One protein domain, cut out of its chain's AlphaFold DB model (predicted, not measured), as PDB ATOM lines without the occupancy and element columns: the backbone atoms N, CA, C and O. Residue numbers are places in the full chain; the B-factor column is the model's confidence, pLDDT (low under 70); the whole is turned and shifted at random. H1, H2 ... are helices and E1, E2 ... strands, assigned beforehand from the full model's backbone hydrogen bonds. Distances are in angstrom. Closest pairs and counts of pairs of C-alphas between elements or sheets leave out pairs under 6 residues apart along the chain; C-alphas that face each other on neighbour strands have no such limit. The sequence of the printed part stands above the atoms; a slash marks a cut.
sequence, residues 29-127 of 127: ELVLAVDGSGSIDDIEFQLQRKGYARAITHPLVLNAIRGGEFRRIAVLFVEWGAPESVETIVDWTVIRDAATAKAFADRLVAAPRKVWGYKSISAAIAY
ATOM      1  N   GLU A  29     114.901  93.809 150.103       98.00
ATOM      2  CA  GLU A  29     116.280  93.525 150.506       98.00
ATOM      3  C   GLU A  29     117.022  94.862 150.618       98.00
ATOM      4  O   GLU A  29     117.200  95.573 149.631       98.00
ATOM      5  N   LEU A  30     117.379  95.255 151.842       98.25
ATOM      6  CA  LEU A  30     117.926  96.572 152.155       98.25
ATOM      7  C   LEU A  30     119.377  96.471 152.627       98.25
ATOM      8  O   LEU A  30     119.657  95.924 153.696       98.25
ATOM      9  N   VAL A  31     120.281  97.095 151.875       98.31
ATOM     10  CA  VAL A  31     121.667  97.332 152.292       98.31
ATOM     11  C   VAL A  31     121.775  98.726 152.909       98.31
ATOM     12  O   VAL A  31     121.524  99.733 152.248       98.31
ATOM     13  N   LEU A  32     122.164  98.792 154.181       98.31
ATOM     14  CA  LEU A  32     122.549 100.030 154.855       98.31
ATOM     15  C   LEU A  32     124.073 100.174 154.775       98.31
ATOM     16  O   LEU A  32     124.782  99.604 155.599       98.31
ATOM     17  N   ALA A  33     124.563 100.911 153.777       97.38
ATOM     18  CA  ALA A  33     125.985 101.218 153.608       97.38
ATOM     19  C   ALA A  33     126.325 102.570 154.260       97.38
ATOM     20  O   ALA A  33     125.844 103.616 153.820       97.38
ATOM     21  N   VAL A  34     127.140 102.552 155.315       97.69
ATOM     22  CA  VAL A  34     127.376 103.703 156.203       97.69
ATOM     23  C   VAL A  34     128.856 104.079 156.234       97.69
ATOM     24  O   VAL A  34     129.729 103.217 156.297       97.69
ATOM     25  N   ASP A  35     129.144 105.379 156.173       97.38
ATOM     26  CA  ASP A  35     130.513 105.898 156.232       97.38
ATOM     27  C   ASP A  35     131.102 105.681 157.638       97.38
ATOM     28  O   ASP A  35     130.586 106.186 158.637       97.38
ATOM     29  N   GLY A  36     132.190 104.917 157.708       97.19
ATOM     30  CA  GLY A  36     132.998 104.700 158.907       97.19
ATOM     31  C   GLY A  36     134.452 105.135 158.719       97.19
ATOM     32  O   GLY A  36     135.333 104.676 159.452       97.19
ATOM     33  N   SER A  37     134.718 106.007 157.747       96.19
ATOM     34  CA  SER A  37     136.044 106.559 157.470       96.19
ATOM     35  C   SER A  37     136.622 107.342 158.653       96.19
ATOM     36  O   SER A  37     135.937 107.713 159.606       96.19
ATOM     37  N   GLY A  38     137.914 107.648 158.576       94.25
ATOM     38  CA  GLY A  38     138.662 108.374 159.601       94.25
ATOM     39  C   GLY A  38     138.222 109.823 159.825       94.25
ATOM     40  O   GLY A  38     138.700 110.439 160.770       94.25
ATOM     41  N   SER A  39     137.319 110.380 159.003       95.19
ATOM     42  CA  SER A  39     136.676 111.670 159.314       95.19
ATOM     43  C   SER A  39     135.527 111.563 160.318       95.19
ATOM     44  O   SER A  39     134.991 112.596 160.694       95.19
ATOM     45  N   ILE A  40     135.143 110.345 160.707       96.44
ATOM     46  CA  ILE A  40     134.127 110.065 161.719       96.44
ATOM     47  C   ILE A  40     134.837 109.625 162.998       96.44
ATOM     48  O   ILE A  40     135.450 108.545 163.027       96.44
ATOM     49  N   ASP A  41     134.742 110.434 164.052       96.44
ATOM     50  CA  ASP A  41     135.329 110.077 165.343       96.44
ATOM     51  C   ASP A  41     134.560 108.933 166.033       96.44
ATOM     52  O   ASP A  41     133.499 108.494 165.583       96.44
ATOM     53  N   ASP A  42     135.104 108.385 167.119       96.19
ATOM     54  CA  ASP A  42     134.489 107.232 167.784       96.19
ATOM     55  C   ASP A  42     133.144 107.555 168.450       96.19
ATOM     56  O   ASP A  42     132.275 106.683 168.542       96.19
ATOM     57  N   ILE A  43     132.931 108.798 168.889       97.50
ATOM     58  CA  ILE A  43     131.659 109.231 169.477       97.50
ATOM     59  C   ILE A  43     130.600 109.311 168.377       97.50
ATOM     60  O   ILE A  43     129.511 108.752 168.533       97.50
ATOM     61  N   GLU A  44     130.925 109.954 167.258       97.56
ATOM     62  CA  GLU A  44     130.069 110.071 166.079       97.56
ATOM     63  C   GLU A  44     129.749 108.699 165.486       97.56
ATOM     64  O   GLU A  44     128.594 108.401 165.182       97.56
ATOM     65  N   PHE A  45     130.742 107.819 165.380       97.88
ATOM     66  CA  PHE A  45     130.578 106.456 164.888       97.88
ATOM     67  C   PHE A  45     129.588 105.657 165.749       97.88
ATOM     68  O   PHE A  45     128.637 105.048 165.247       97.88
ATOM     69  N   GLN A  46     129.748 105.711 167.074       97.75
ATOM     70  CA  GLN A  46     128.821 105.057 167.998       97.75
ATOM     71  C   GLN A  46     127.432 105.704 167.978       97.75
ATOM     72  O   GLN A  46     126.421 105.005 168.100       97.75
ATOM     73  N   LEU A  47     127.353 107.027 167.812       98.25
ATOM     74  CA  LEU A  47     126.088 107.743 167.668       98.25
ATOM     75  C   LEU A  47     125.334 107.285 166.414       98.25
ATOM     76  O   LEU A  47     124.136 107.011 166.507       98.25
ATOM     77  N   GLN A  48     126.023 107.135 165.281       97.94
ATOM     78  CA  GLN A  48     125.441 106.635 164.034       97.94
ATOM     79  C   GLN A  48     124.845 105.238 164.220       97.94
ATOM     80  O   GLN A  48     123.653 105.044 163.974       97.94
ATOM     81  N   ARG A  49     125.620 104.281 164.750       98.25
ATOM     82  CA  ARG A  49     125.127 102.916 165.014       98.25
ATOM     83  C   ARG A  49     123.918 102.899 165.939       98.25
ATOM     84  O   ARG A  49     122.929 102.225 165.653       98.25
ATOM     85  N   LYS A  50     123.954 103.682 167.022       98.56
ATOM     86  CA  LYS A  50     122.802 103.844 167.925       98.56
ATOM     87  C   LYS A  50     121.599 104.451 167.202       98.56
ATOM     88  O   LYS A  50     120.472 104.058 167.490       98.56
ATOM     89  N   GLY A  51     121.813 105.377 166.269       98.69
ATOM     90  CA  GLY A  51     120.774 105.943 165.409       98.69
ATOM     91  C   GLY A  51     120.067 104.874 164.578       98.69
ATOM     92  O   GLY A  51     118.847 104.740 164.672       98.69
ATOM     93  N   TYR A  52     120.823 104.049 163.849       98.62
ATOM     94  CA  TYR A  52     120.268 102.941 163.061       98.62
ATOM     95  C   TYR A  52     119.583 101.880 163.932       98.62
ATOM     96  O   TYR A  52     118.468 101.461 163.628       98.62
ATOM     97  N   ALA A  53     120.197 101.504 165.057       98.69
ATOM     98  CA  ALA A  53     119.622 100.573 166.027       98.69
ATOM     99  C   ALA A  53     118.280 101.072 166.597       98.69
ATOM    100  O   ALA A  53     117.320 100.308 166.723       98.69
ATOM    101  N   ARG A  54     118.178 102.373 166.900       98.75
ATOM    102  CA  ARG A  54     116.926 103.006 167.340       98.75
ATOM    103  C   ARG A  54     115.896 103.071 166.219       98.75
ATOM    104  O   ARG A  54     114.721 102.848 166.481       98.75
ATOM    105  N   ALA A  55     116.316 103.366 164.990       98.56
ATOM    106  CA  ALA A  55     115.417 103.466 163.847       98.56
ATOM    107  C   ALA A  55     114.785 102.109 163.505       98.56
ATOM    108  O   ALA A  55     113.563 102.016 163.423       98.56
ATOM    109  N   ILE A  56     115.584 101.043 163.385       98.50
ATOM    110  CA  ILE A  56     115.079  99.715 162.998       98.50
ATOM    111  C   ILE A  56     114.139  99.106 164.050       98.50
ATOM    112  O   ILE A  56     113.258  98.318 163.719       98.50
ATOM    113  N   THR A  57     114.287  99.504 165.319       98.75
ATOM    114  CA  THR A  57     113.410  99.087 166.426       98.75
ATOM    115  C   THR A  57     112.232 100.036 166.663       98.75
ATOM    116  O   THR A  57     111.375  99.756 167.504       98.75
ATOM    117  N   HIS A  58     112.148 101.148 165.929       98.81
ATOM    118  CA  HIS A  58     111.119 102.155 166.141       98.81
ATOM    119  C   HIS A  58     109.734 101.650 165.689       98.81
ATOM    120  O   HIS A  58     109.616 101.112 164.584       98.81
ATOM    121  N   PRO A  59     108.649 101.893 166.455       98.50
ATOM    122  CA  PRO A  59     107.307 101.425 166.100       98.50
ATOM    123  C   PRO A  59     106.839 101.854 164.707       98.50
ATOM    124  O   PRO A  59     106.213 101.064 164.010       98.50
ATOM    125  N   LEU A  60     107.169 103.075 164.268       98.62
ATOM    126  CA  LEU A  60     106.811 103.543 162.920       98.62
ATOM    127  C   LEU A  60     107.478 102.710 161.814       98.62
ATOM    128  O   LEU A  60     106.816 102.372 160.838       98.62
ATOM    129  N   VAL A  61     108.750 102.336 161.983       98.50
ATOM    130  CA  VAL A  61     109.478 101.503 161.010       98.50
ATOM    131  C   VAL A  61     108.926 100.081 161.018       98.50
ATOM    132  O   VAL A  61     108.615  99.535 159.965       98.50
ATOM    133  N   LEU A  62     108.703  99.506 162.203       98.69
ATOM    134  CA  LEU A  62     108.104  98.174 162.332       98.69
ATOM    135  C   LEU A  62     106.691  98.111 161.741       98.69
ATOM    136  O   LEU A  62     106.325  97.112 161.124       98.69
ATOM    137  N   ASN A  63     105.895  99.168 161.901       98.50
ATOM    138  CA  ASN A  63     104.565  99.251 161.305       98.50
ATOM    139  C   ASN A  63     104.634  99.380 159.779       98.50
ATOM    140  O   ASN A  63     103.836  98.740 159.100       98.50
ATOM    141  N   ALA A  64     105.596 100.136 159.241       98.50
ATOM    142  CA  ALA A  64     105.821 100.215 157.799       98.50
ATOM    143  C   ALA A  64     106.208  98.848 157.210       98.50
ATOM    144  O   ALA A  64     105.596  98.412 156.239       98.50
ATOM    145  N   ILE A  65     107.137  98.126 157.852       98.44
ATOM    146  CA  ILE A  65     107.526  96.760 157.459       98.44
ATOM    147  C   ILE A  65     106.305  95.829 157.450       98.44
ATOM    148  O   ILE A  65     106.095  95.078 156.504       98.44
ATOM    149  N   ARG A  66     105.455  95.902 158.480       98.06
ATOM    150  CA  ARG A  66     104.233  95.083 158.583       98.06
ATOM    151  C   ARG A  66     103.147  95.441 157.569       98.06
ATOM    152  O   ARG A  66     102.214  94.656 157.412       98.06
ATOM    153  N   GLY A  67     103.243  96.605 156.931       97.81
ATOM    154  CA  GLY A  67     102.337  97.038 155.871       97.81
ATOM    155  C   GLY A  67     102.624  96.399 154.510       97.81
ATOM    156  O   GLY A  67     101.778  96.504 153.625       97.81
ATOM    157  N   GLY A  68     103.780  95.748 154.339       97.50
ATOM    158  CA  GLY A  68     104.148  95.037 153.113       97.50
ATOM    159  C   GLY A  68     103.350  93.750 152.870       97.50
ATOM    160  O   GLY A  68     102.613  93.274 153.739       97.50
ATOM    161  N   GLU A  69     103.515  93.165 151.684       97.88
ATOM    162  CA  GLU A  69     102.858  91.919 151.274       97.88
ATOM    163  C   GLU A  69     103.338  90.735 152.127       97.88
ATOM    164  O   GLU A  69     102.536  89.976 152.682       97.88
ATOM    165  N   PHE A  70     104.655  90.611 152.290       98.00
ATOM    166  CA  PHE A  70     105.308  89.573 153.085       98.00
ATOM    167  C   PHE A  70     105.482  89.969 154.556       98.00
ATOM    168  O   PHE A  70     105.767  89.105 155.398       98.00
ATOM    169  N   ARG A  71     105.245  91.244 154.887       98.12
ATOM    170  CA  ARG A  71     105.314  91.836 156.233       98.12
ATOM    171  C   ARG A  71     106.692  91.707 156.873       98.12
ATOM    172  O   ARG A  71     106.803  91.525 158.090       98.12
ATOM    173  N   ARG A  72     107.736  91.705 156.048       98.56
ATOM    174  CA  ARG A  72     109.120  91.508 156.483       98.56
ATOM    175  C   ARG A  72     110.093  92.025 155.437       98.56
ATOM    176  O   ARG A  72     109.838  91.923 154.241       98.56
ATOM    177  N   ILE A  73     111.242  92.491 155.899       98.69
ATOM    178  CA  ILE A  73     112.359  92.911 155.046       98.69
ATOM    179  C   ILE A  73     113.614  92.122 155.415       98.69
ATOM    180  O   ILE A  73     113.736  91.676 156.555       98.69
ATOM    181  N   ALA A  74     114.550  91.964 154.487       98.56
ATOM    182  CA  ALA A  74     115.908  91.532 154.800       98.56
ATOM    183  C   ALA A  74     116.803  92.769 154.908       98.56
ATOM    184  O   ALA A  74     116.732  93.651 154.057       98.56
ATOM    185  N   VAL A  75     117.624  92.855 155.955       98.62
ATOM    186  CA  VAL A  75     118.533  93.987 156.178       98.62
ATOM    187  C   VAL A  75     119.953  93.482 156.382       98.62
ATOM    188  O   VAL A  75     120.166  92.540 157.147       98.62
ATOM    189  N   LEU A  76     120.908  94.140 155.734       98.25
ATOM    190  CA  LEU A  76     122.345  93.963 155.920       98.25
ATOM    191  C   LEU A  76     122.986  95.334 156.180       98.25
ATOM    192  O   LEU A  76     122.573  96.341 155.602       98.25
ATOM    193  N   PHE A  77     123.958  95.387 157.091       98.75
ATOM    194  CA  PHE A  77     124.661  96.615 157.465       98.75
ATOM    195  C   PHE A  77     126.131  96.521 157.075       98.75
ATOM    196  O   PHE A  77     126.844  95.636 157.558       98.75
ATOM    197  N   VAL A  78     126.575  97.455 156.241       98.50
ATOM    198  CA  VAL A  78     127.954  97.568 155.760       98.50
ATOM    199  C   VAL A  78     128.518  98.900 156.205       98.50
ATOM    200  O   VAL A  78     127.852  99.930 156.127       98.50
ATOM    201  N   GLU A  79     129.766  98.881 156.640       98.25
ATOM    202  CA  GLU A  79     130.543 100.092 156.855       98.25
ATOM    203  C   GLU A  79     131.667 100.167 155.830       98.25
ATOM    204  O   GLU A  79     132.192  99.138 155.401       98.25
ATOM    205  N   TRP A  80     132.047 101.382 155.442       98.12
ATOM    206  CA  TRP A  80     133.134 101.606 154.491       98.12
ATOM    207  C   TRP A  80     134.063 102.744 154.922       98.12
ATOM    208  O   TRP A  80     133.666 103.665 155.633       98.12
ATOM    209  N   GLY A  81     135.310 102.664 154.467       97.12
ATOM    210  CA  GLY A  81     136.342 103.683 154.610       97.12
ATOM    211  C   GLY A  81     137.174 103.775 153.330       97.12
ATOM    212  O   GLY A  81     136.669 104.185 152.278       97.12
ATOM    213  N   ALA A  82     138.458 103.418 153.414       97.00
ATOM    214  CA  ALA A  82     139.325 103.285 152.241       97.00
ATOM    215  C   ALA A  82     138.825 102.178 151.278       97.00
ATOM    216  O   ALA A  82     138.026 101.337 151.691       97.00
ATOM    217  N   PRO A  83     139.277 102.143 150.007       96.56
ATOM    218  CA  PRO A  83     138.861 101.128 149.033       96.56
ATOM    219  C   PRO A  83     139.020  99.672 149.497       96.56
ATOM    220  O   PRO A  83     138.211  98.821 149.150       96.56
ATOM    221  N   GLU A  84     140.044  99.397 150.297       96.50
ATOM    222  CA  GLU A  84     140.361  98.099 150.899       96.50
ATOM    223  C   GLU A  84     139.678  97.857 152.258       96.50
ATOM    224  O   GLU A  84     139.897  96.826 152.888       96.50
ATOM    225  N   SER A  85     138.874  98.811 152.729       97.69
ATOM    226  CA  SER A  85     138.249  98.820 154.051       97.69
ATOM    227  C   SER A  85     136.727  98.925 153.918       97.69
ATOM    228  O   SER A  85     136.129  99.958 154.237       97.69
ATOM    229  N   VAL A  86     136.099  97.838 153.475       98.12
ATOM    230  CA  VAL A  86     134.638  97.674 153.429       98.12
ATOM    231  C   VAL A  86     134.271  96.392 154.164       98.12
ATOM    232  O   VAL A  86     134.865  95.348 153.917       98.12
ATOM    233  N   GLU A  87     133.326  96.474 155.099       98.25
ATOM    234  CA  GLU A  87     133.031  95.379 156.024       98.25
ATOM    235  C   GLU A  87     131.531  95.214 156.252       98.25
ATOM    236  O   GLU A  87     130.837  96.156 156.644       98.25
ATOM    237  N   THR A  88     131.040  93.980 156.121       98.44
ATOM    238  CA  THR A  88     129.721  93.601 156.639       98.44
ATOM    239  C   THR A  88     129.783  93.507 158.164       98.44
ATOM    240  O   THR A  88     130.466  92.655 158.740       98.44
ATOM    241  N   ILE A  89     129.045  94.385 158.840       98.38
ATOM    242  CA  ILE A  89     128.979  94.450 160.306       98.38
ATOM    243  C   ILE A  89     127.872  93.550 160.841       98.38
ATOM    244  O   ILE A  89     128.067  92.836 161.824       98.38
ATOM    245  N   VAL A  90     126.717  93.566 160.173       98.50
ATOM    246  CA  VAL A  90     125.616  92.639 160.432       98.50
ATOM    247  C   VAL A  90     125.159  92.067 159.100       98.50
ATOM    248  O   VAL A  90     124.717  92.811 158.227       98.50
ATOM    249  N   ASP A  91     125.287  90.749 158.960       97.88
ATOM    250  CA  ASP A  91     124.873  90.012 157.765       97.88
ATOM    251  C   ASP A  91     123.339  89.983 157.616       97.88
ATOM    252  O   ASP A  91     122.599  90.368 158.535       97.88
ATOM    253  N   TRP A  92     122.865  89.517 156.461       97.94
ATOM    254  CA  TRP A  92     121.457  89.438 156.096       97.94
ATOM    255  C   TRP A  92     120.597  88.900 157.234       97.94
ATOM    256  O   TRP A  92     120.714  87.762 157.688       97.94
ATOM    257  N   THR A  93     119.699  89.757 157.703       98.25
ATOM    258  CA  THR A  93     118.788  89.460 158.798       98.25
ATOM    259  C   THR A  93     117.373  89.799 158.377       98.25
ATOM    260  O   THR A  93     117.079  90.942 158.029       98.25
ATOM    261  N   VAL A  94     116.467  88.827 158.469       98.31
ATOM    262  CA  VAL A  94     115.045  89.082 158.231       98.31
ATOM    263  C   VAL A  94     114.425  89.765 159.448       98.31
ATOM    264  O   VAL A  94     114.406  89.209 160.548       98.31
ATOM    265  N   ILE A  95     113.882  90.960 159.233       98.62
ATOM    266  CA  ILE A  95     113.175  91.770 160.220       98.62
ATOM    267  C   ILE A  95     111.678  91.664 159.949       98.62
ATOM    268  O   ILE A  95     111.181  92.134 158.926       98.62
ATOM    269  N   ARG A  96     110.955  91.038 160.878       97.94
ATOM    270  CA  ARG A  96     109.499  90.800 160.794       97.94
ATOM    271  C   ARG A  96     108.733  91.355 161.999       97.94
ATOM    272  O   ARG A  96     107.516  91.528 161.970       97.94
ATOM    273  N   ASP A  97     109.446  91.620 163.090       98.25
ATOM    274  CA  ASP A  97     108.882  92.024 164.371       98.25
ATOM    275  C   ASP A  97     109.919  92.739 165.250       98.25
ATOM    276  O   ASP A  97     111.081  92.916 164.885       98.25
ATOM    277  N   ALA A  98     109.483  93.152 166.441       98.62
ATOM    278  CA  ALA A  98     110.338  93.830 167.406       98.62
ATOM    279  C   ALA A  98     111.495  92.950 167.910       98.62
ATOM    280  O   ALA A  98     112.555  93.481 168.227       98.62
ATOM    281  N   ALA A  99     111.319  91.626 167.983       98.75
ATOM    282  CA  ALA A  99     112.343  90.721 168.501       98.75
ATOM    283  C   ALA A  99     113.505  90.580 167.509       98.75
ATOM    284  O   ALA A  99     114.666  90.765 167.876       98.75
ATOM    285  N   THR A 100     113.190  90.333 166.238       98.69
ATOM    286  CA  THR A 100     114.167  90.271 165.141       98.69
ATOM    287  C   THR A 100     114.856  91.619 164.910       98.69
ATOM    288  O   THR A 100     116.080  91.657 164.769       98.69
ATOM    289  N   ALA A 101     114.114  92.730 164.986       98.81
ATOM    290  CA  ALA A 101     114.681  94.081 164.940       98.81
ATOM    291  C   ALA A 101     115.641  94.359 166.100       98.81
ATOM    292  O   ALA A 101     116.738  94.874 165.886       98.81
ATOM    293  N   LYS A 102     115.258  93.991 167.330       98.88
ATOM    294  CA  LYS A 102     116.115  94.167 168.503       98.88
ATOM    295  C   LYS A 102     117.387  93.330 168.390       98.88
ATOM    296  O   LYS A 102     118.464  93.844 168.656       98.88
ATOM    297  N   ALA A 103     117.286  92.080 167.941       98.75
ATOM    298  CA  ALA A 103     118.455  91.226 167.747       98.75
ATOM    299  C   ALA A 103     119.441  91.813 166.720       98.75
ATOM    300  O   ALA A 103     120.651  91.757 166.933       98.75
ATOM    301  N   PHE A 104     118.943  92.403 165.628       98.81
ATOM    302  CA  PHE A 104     119.776  93.128 164.665       98.81
ATOM    303  C   PHE A 104     120.444  94.356 165.299       98.81
ATOM    304  O   PHE A 104     121.657  94.533 165.187       98.81
ATOM    305  N   ALA A 105     119.661  95.176 166.003       98.81
ATOM    306  CA  ALA A 105     120.128  96.383 166.677       98.81
ATOM    307  C   ALA A 105     121.212  96.089 167.730       98.81
ATOM    308  O   ALA A 105     122.235  96.772 167.763       98.81
ATOM    309  N   ASP A 106     121.017  95.055 168.549       98.75
ATOM    310  CA  ASP A 106     121.977  94.639 169.573       98.75
ATOM    311  C   ASP A 106     123.300  94.183 168.933       98.75
ATOM    312  O   ASP A 106     124.369  94.598 169.383       98.75
ATOM    313  N   ARG A 107     123.246  93.389 167.846       98.69
ATOM    314  CA  ARG A 107     124.452  92.983 167.097       98.69
ATOM    315  C   ARG A 107     125.198  94.183 166.522       98.69
ATOM    316  O   ARG A 107     126.418  94.241 166.643       98.69
ATOM    317  N   LEU A 108     124.476  95.141 165.936       98.62
ATOM    318  CA  LEU A 108     125.073  96.340 165.348       98.62
ATOM    319  C   LEU A 108     125.808  97.184 166.398       98.62
ATOM    320  O   LEU A 108     126.949  97.589 166.189       98.62
ATOM    321  N   VAL A 109     125.167  97.441 167.541       98.31
ATOM    322  CA  VAL A 109     125.749  98.277 168.604       98.31
ATOM    323  C   VAL A 109     126.920  97.578 169.298       98.31
ATOM    324  O   VAL A 109     127.878  98.246 169.675       98.31
ATOM    325  N   ALA A 110     126.870  96.251 169.456       98.12
ATOM    326  CA  ALA A 110     127.924  95.486 170.123       98.12
ATOM    327  C   ALA A 110     129.155  95.206 169.242       98.12
ATOM    328  O   ALA A 110     130.201  94.821 169.765       98.12
ATOM    329  N   ALA A 111     129.045  95.353 167.918       97.81
ATOM    330  CA  ALA A 111     130.145  95.049 167.013       97.81
ATOM    331  C   ALA A 111     131.362  95.967 167.263       97.81
ATOM    332  O   ALA A 111     131.195  97.153 167.557       97.81
ATOM    333  N   PRO A 112     132.605  95.490 167.092       96.81
ATOM    334  CA  PRO A 112     133.759  96.382 167.063       96.81
ATOM    335  C   PRO A 112     133.733  97.268 165.803       96.81
ATOM    336  O   PRO A 112     133.089  96.939 164.801       96.81
ATOM    337  N   ARG A 113     134.437  98.403 165.841       96.88
ATOM    338  CA  ARG A 113     134.764  99.162 164.625       96.88
ATOM    339  C   ARG A 113     135.806  98.367 163.841       96.88
ATOM    340  O   ARG A 113     136.809  97.954 164.419       96.88
ATOM    341  N   LYS A 114     135.551  98.131 162.555       96.75
ATOM    342  CA  LYS A 114     136.457  97.373 161.675       96.75
ATOM    343  C   LYS A 114     137.058  98.209 160.549       96.75
ATOM    344  O   LYS A 114     138.138  97.889 160.068       96.75
ATOM    345  N   VAL A 115     136.364  99.269 160.145       97.00
ATOM    346  CA  VAL A 115     136.758 100.104 159.010       97.00
ATOM    347  C   VAL A 115     137.639 101.280 159.421       97.00
ATOM    348  O   VAL A 115     137.552 101.785 160.544       97.00
ATOM    349  N   TRP A 116     138.494 101.704 158.494       96.31
ATOM    350  CA  TRP A 116     139.527 102.716 158.682       96.31
ATOM    351  C   TRP A 116     139.846 103.440 157.360       96.31
ATOM    352  O   TRP A 116     139.342 103.102 156.288       96.31
ATOM    353  N   GLY A 117     140.705 104.459 157.433       95.38
ATOM    354  CA  GLY A 117     141.229 105.161 156.256       95.38
ATOM    355  C   GLY A 117     140.353 106.319 155.768       95.38
ATOM    356  O   GLY A 117     139.606 106.912 156.538       95.38
ATOM    357  N   TYR A 118     140.508 106.708 154.501       93.00
ATOM    358  CA  TYR A 118     139.786 107.833 153.887       93.00
ATOM    359  C   TYR A 118     138.420 107.388 153.346       93.00
ATOM    360  O   TYR A 118     137.847 106.439 153.860       93.00
ATOM    361  N   LYS A 119     137.855 108.097 152.361       91.12
ATOM    362  CA  LYS A 119     136.516 107.831 151.832       91.12
ATOM    363  C   LYS A 119     136.552 107.317 150.391       91.12
ATOM    364  O   LYS A 119     136.920 108.071 149.493       91.12
ATOM    365  N   SER A 120     136.095 106.083 150.163       94.00
ATOM    366  CA  SER A 120     135.720 105.558 148.845       94.00
ATOM    367  C   SER A 120     134.281 105.021 148.797       94.00
ATOM    368  O   SER A 120     134.031 103.829 148.958       94.00
ATOM    369  N   ILE A 121     133.317 105.894 148.481       94.81
ATOM    370  CA  ILE A 121     131.920 105.470 148.271       94.81
ATOM    371  C   ILE A 121     131.783 104.504 147.083       94.81
ATOM    372  O   ILE A 121     130.914 103.639 147.073       94.81
ATOM    373  N   SER A 122     132.671 104.611 146.090       96.62
ATOM    374  CA  SER A 122     132.701 103.698 144.947       96.62
ATOM    375  C   SER A 122     133.020 102.262 145.362       96.62
ATOM    376  O   SER A 122     132.426 101.343 144.811       96.62
ATOM    377  N   ALA A 123     133.918 102.064 146.335       95.12
ATOM    378  CA  ALA A 123     134.219 100.732 146.859       95.12
ATOM    379  C   ALA A 123     133.023 100.154 147.624       95.12
ATOM    380  O   ALA A 123     132.700  98.989 147.445       95.12
ATOM    381  N   ALA A 124     132.310 100.988 148.387       94.56
ATOM    382  CA  ALA A 124     131.090 100.578 149.081       94.56
ATOM    383  C   ALA A 124     129.973 100.123 148.126       94.56
ATOM    384  O   ALA A 124     129.222  99.217 148.456       94.56
ATOM    385  N   ILE A 125     129.857 100.747 146.947       96.06
ATOM    386  CA  ILE A 125     128.869 100.374 145.918       96.06
ATOM    387  C   ILE A 125     129.280  99.093 145.169       96.06
ATOM    388  O   ILE A 125     128.417  98.383 144.663       96.06
ATOM    389  N   ALA A 126     130.582  98.817 145.064       96.25
ATOM    390  CA  ALA A 126     131.119  97.664 144.340       96.25
ATOM    391  C   ALA A 126     131.273  96.388 145.195       96.25
ATOM    392  O   ALA A 126     131.644  95.352 144.642       96.25
ATOM    393  N   TYR A 127     131.048  96.490 146.508       92.75
ATOM    394  CA  TYR A 127     131.145  95.414 147.501       92.75
ATOM    395  C   TYR A 127     129.951  94.455 147.432       92.75
ATOM    396  O   TYR A 127     130.196  93.227 147.433       92.75
TER     397      TYR A 127
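Overview. This is residues 29 to 127 of the 127 residues of the protein "DUF1194 domain-containing protein" of Rhodospirillaceae bacterium (UniProt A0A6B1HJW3). A three-stranded sheet makes a twisted slab, with the two longest helices, H1 and H3, side by side over one face and running opposite ways. The short last helix, H4, covers part of the other face, over the end of E2, while H2 sits past the opposite end of the sheet and only grazes it. The printed part has 99 residues with four named helices and three named strands, in the order E1 H1 H2 E2 E3 H3 H4. The sheet is mixed, in the order E1, E2, E3, and the class is mixed, helices and strands. The whole is compact, with a radius of gyration of the C-alphas of 13.9 A and spans of 39 by 28 by 17 A.

Along the chain. Find C-alpha 29 at (116.280, 93.525, 150.506); from there E1, residues 29 to 35, runs 19.7 A. H1, residues 42 to 56, begins at C-alpha 42 at (134.489, 107.232, 167.784) and runs 21.4 A. Next come H2, residues 59 to 66, 10.3 A, and E2, residues 73 to 80, 22.5 A. E3, residues 86 to 95, runs 23.3 A, and H3, residues 98 to 110, runs 17.9 A. Look last for H4, residues 121 to 126, 8.8 A, which ends at C-alpha 126 at (131.119, 97.664, 144.340).

Arrangement. Begin at E1, an edge strand, parallel to E2 at 21 degrees; N 32 and O 76 are 2.9 A apart. E1, H1, H2 and E2 form a strand-helix-strand unit, two parallel neighbour strands with helices between, and its crossover is right-handed. E2 and E3 are an antiparallel hairpin at 167 degrees, with N 75 and O 93 2.9 A apart. The sheet is twisted: its C-alphas lie up to 4.3 A off the best plane. There are three layers, helices on both faces of the sheet: H1 and H3 on one face, H4 on the opposite face. H1 lies over E1 and H3 over E2 and E3, both along the strands, at heights over the sheet of 10.3 A and 9.4 A. H1 and H3 touch at a shallow tilt of 8 degrees, opposite ways; their closest C-alphas, of Ala 53 and Ala 105, are 4.3 A apart. H2 is close to H1 but not clearly touching; their closest C-alphas, of Ala 55 and Val 61, are 6.9 A apart. H4 lies over E2, slantwise to the strands, at a height over the sheet of 8.7 A. H1 and H4 are apart. In H1, H2, H3 and H4 every O i to N i+4 pair is within hydrogen-bond range.

Size, cuts and confidence. The two C-alphas farthest apart, of Glu 69 and Gly 117, are 40.9 A from each other. The printed part has no cut, and no link is long. The mean pLDDT of the printed part is 97.6, and no printed residue is under 70.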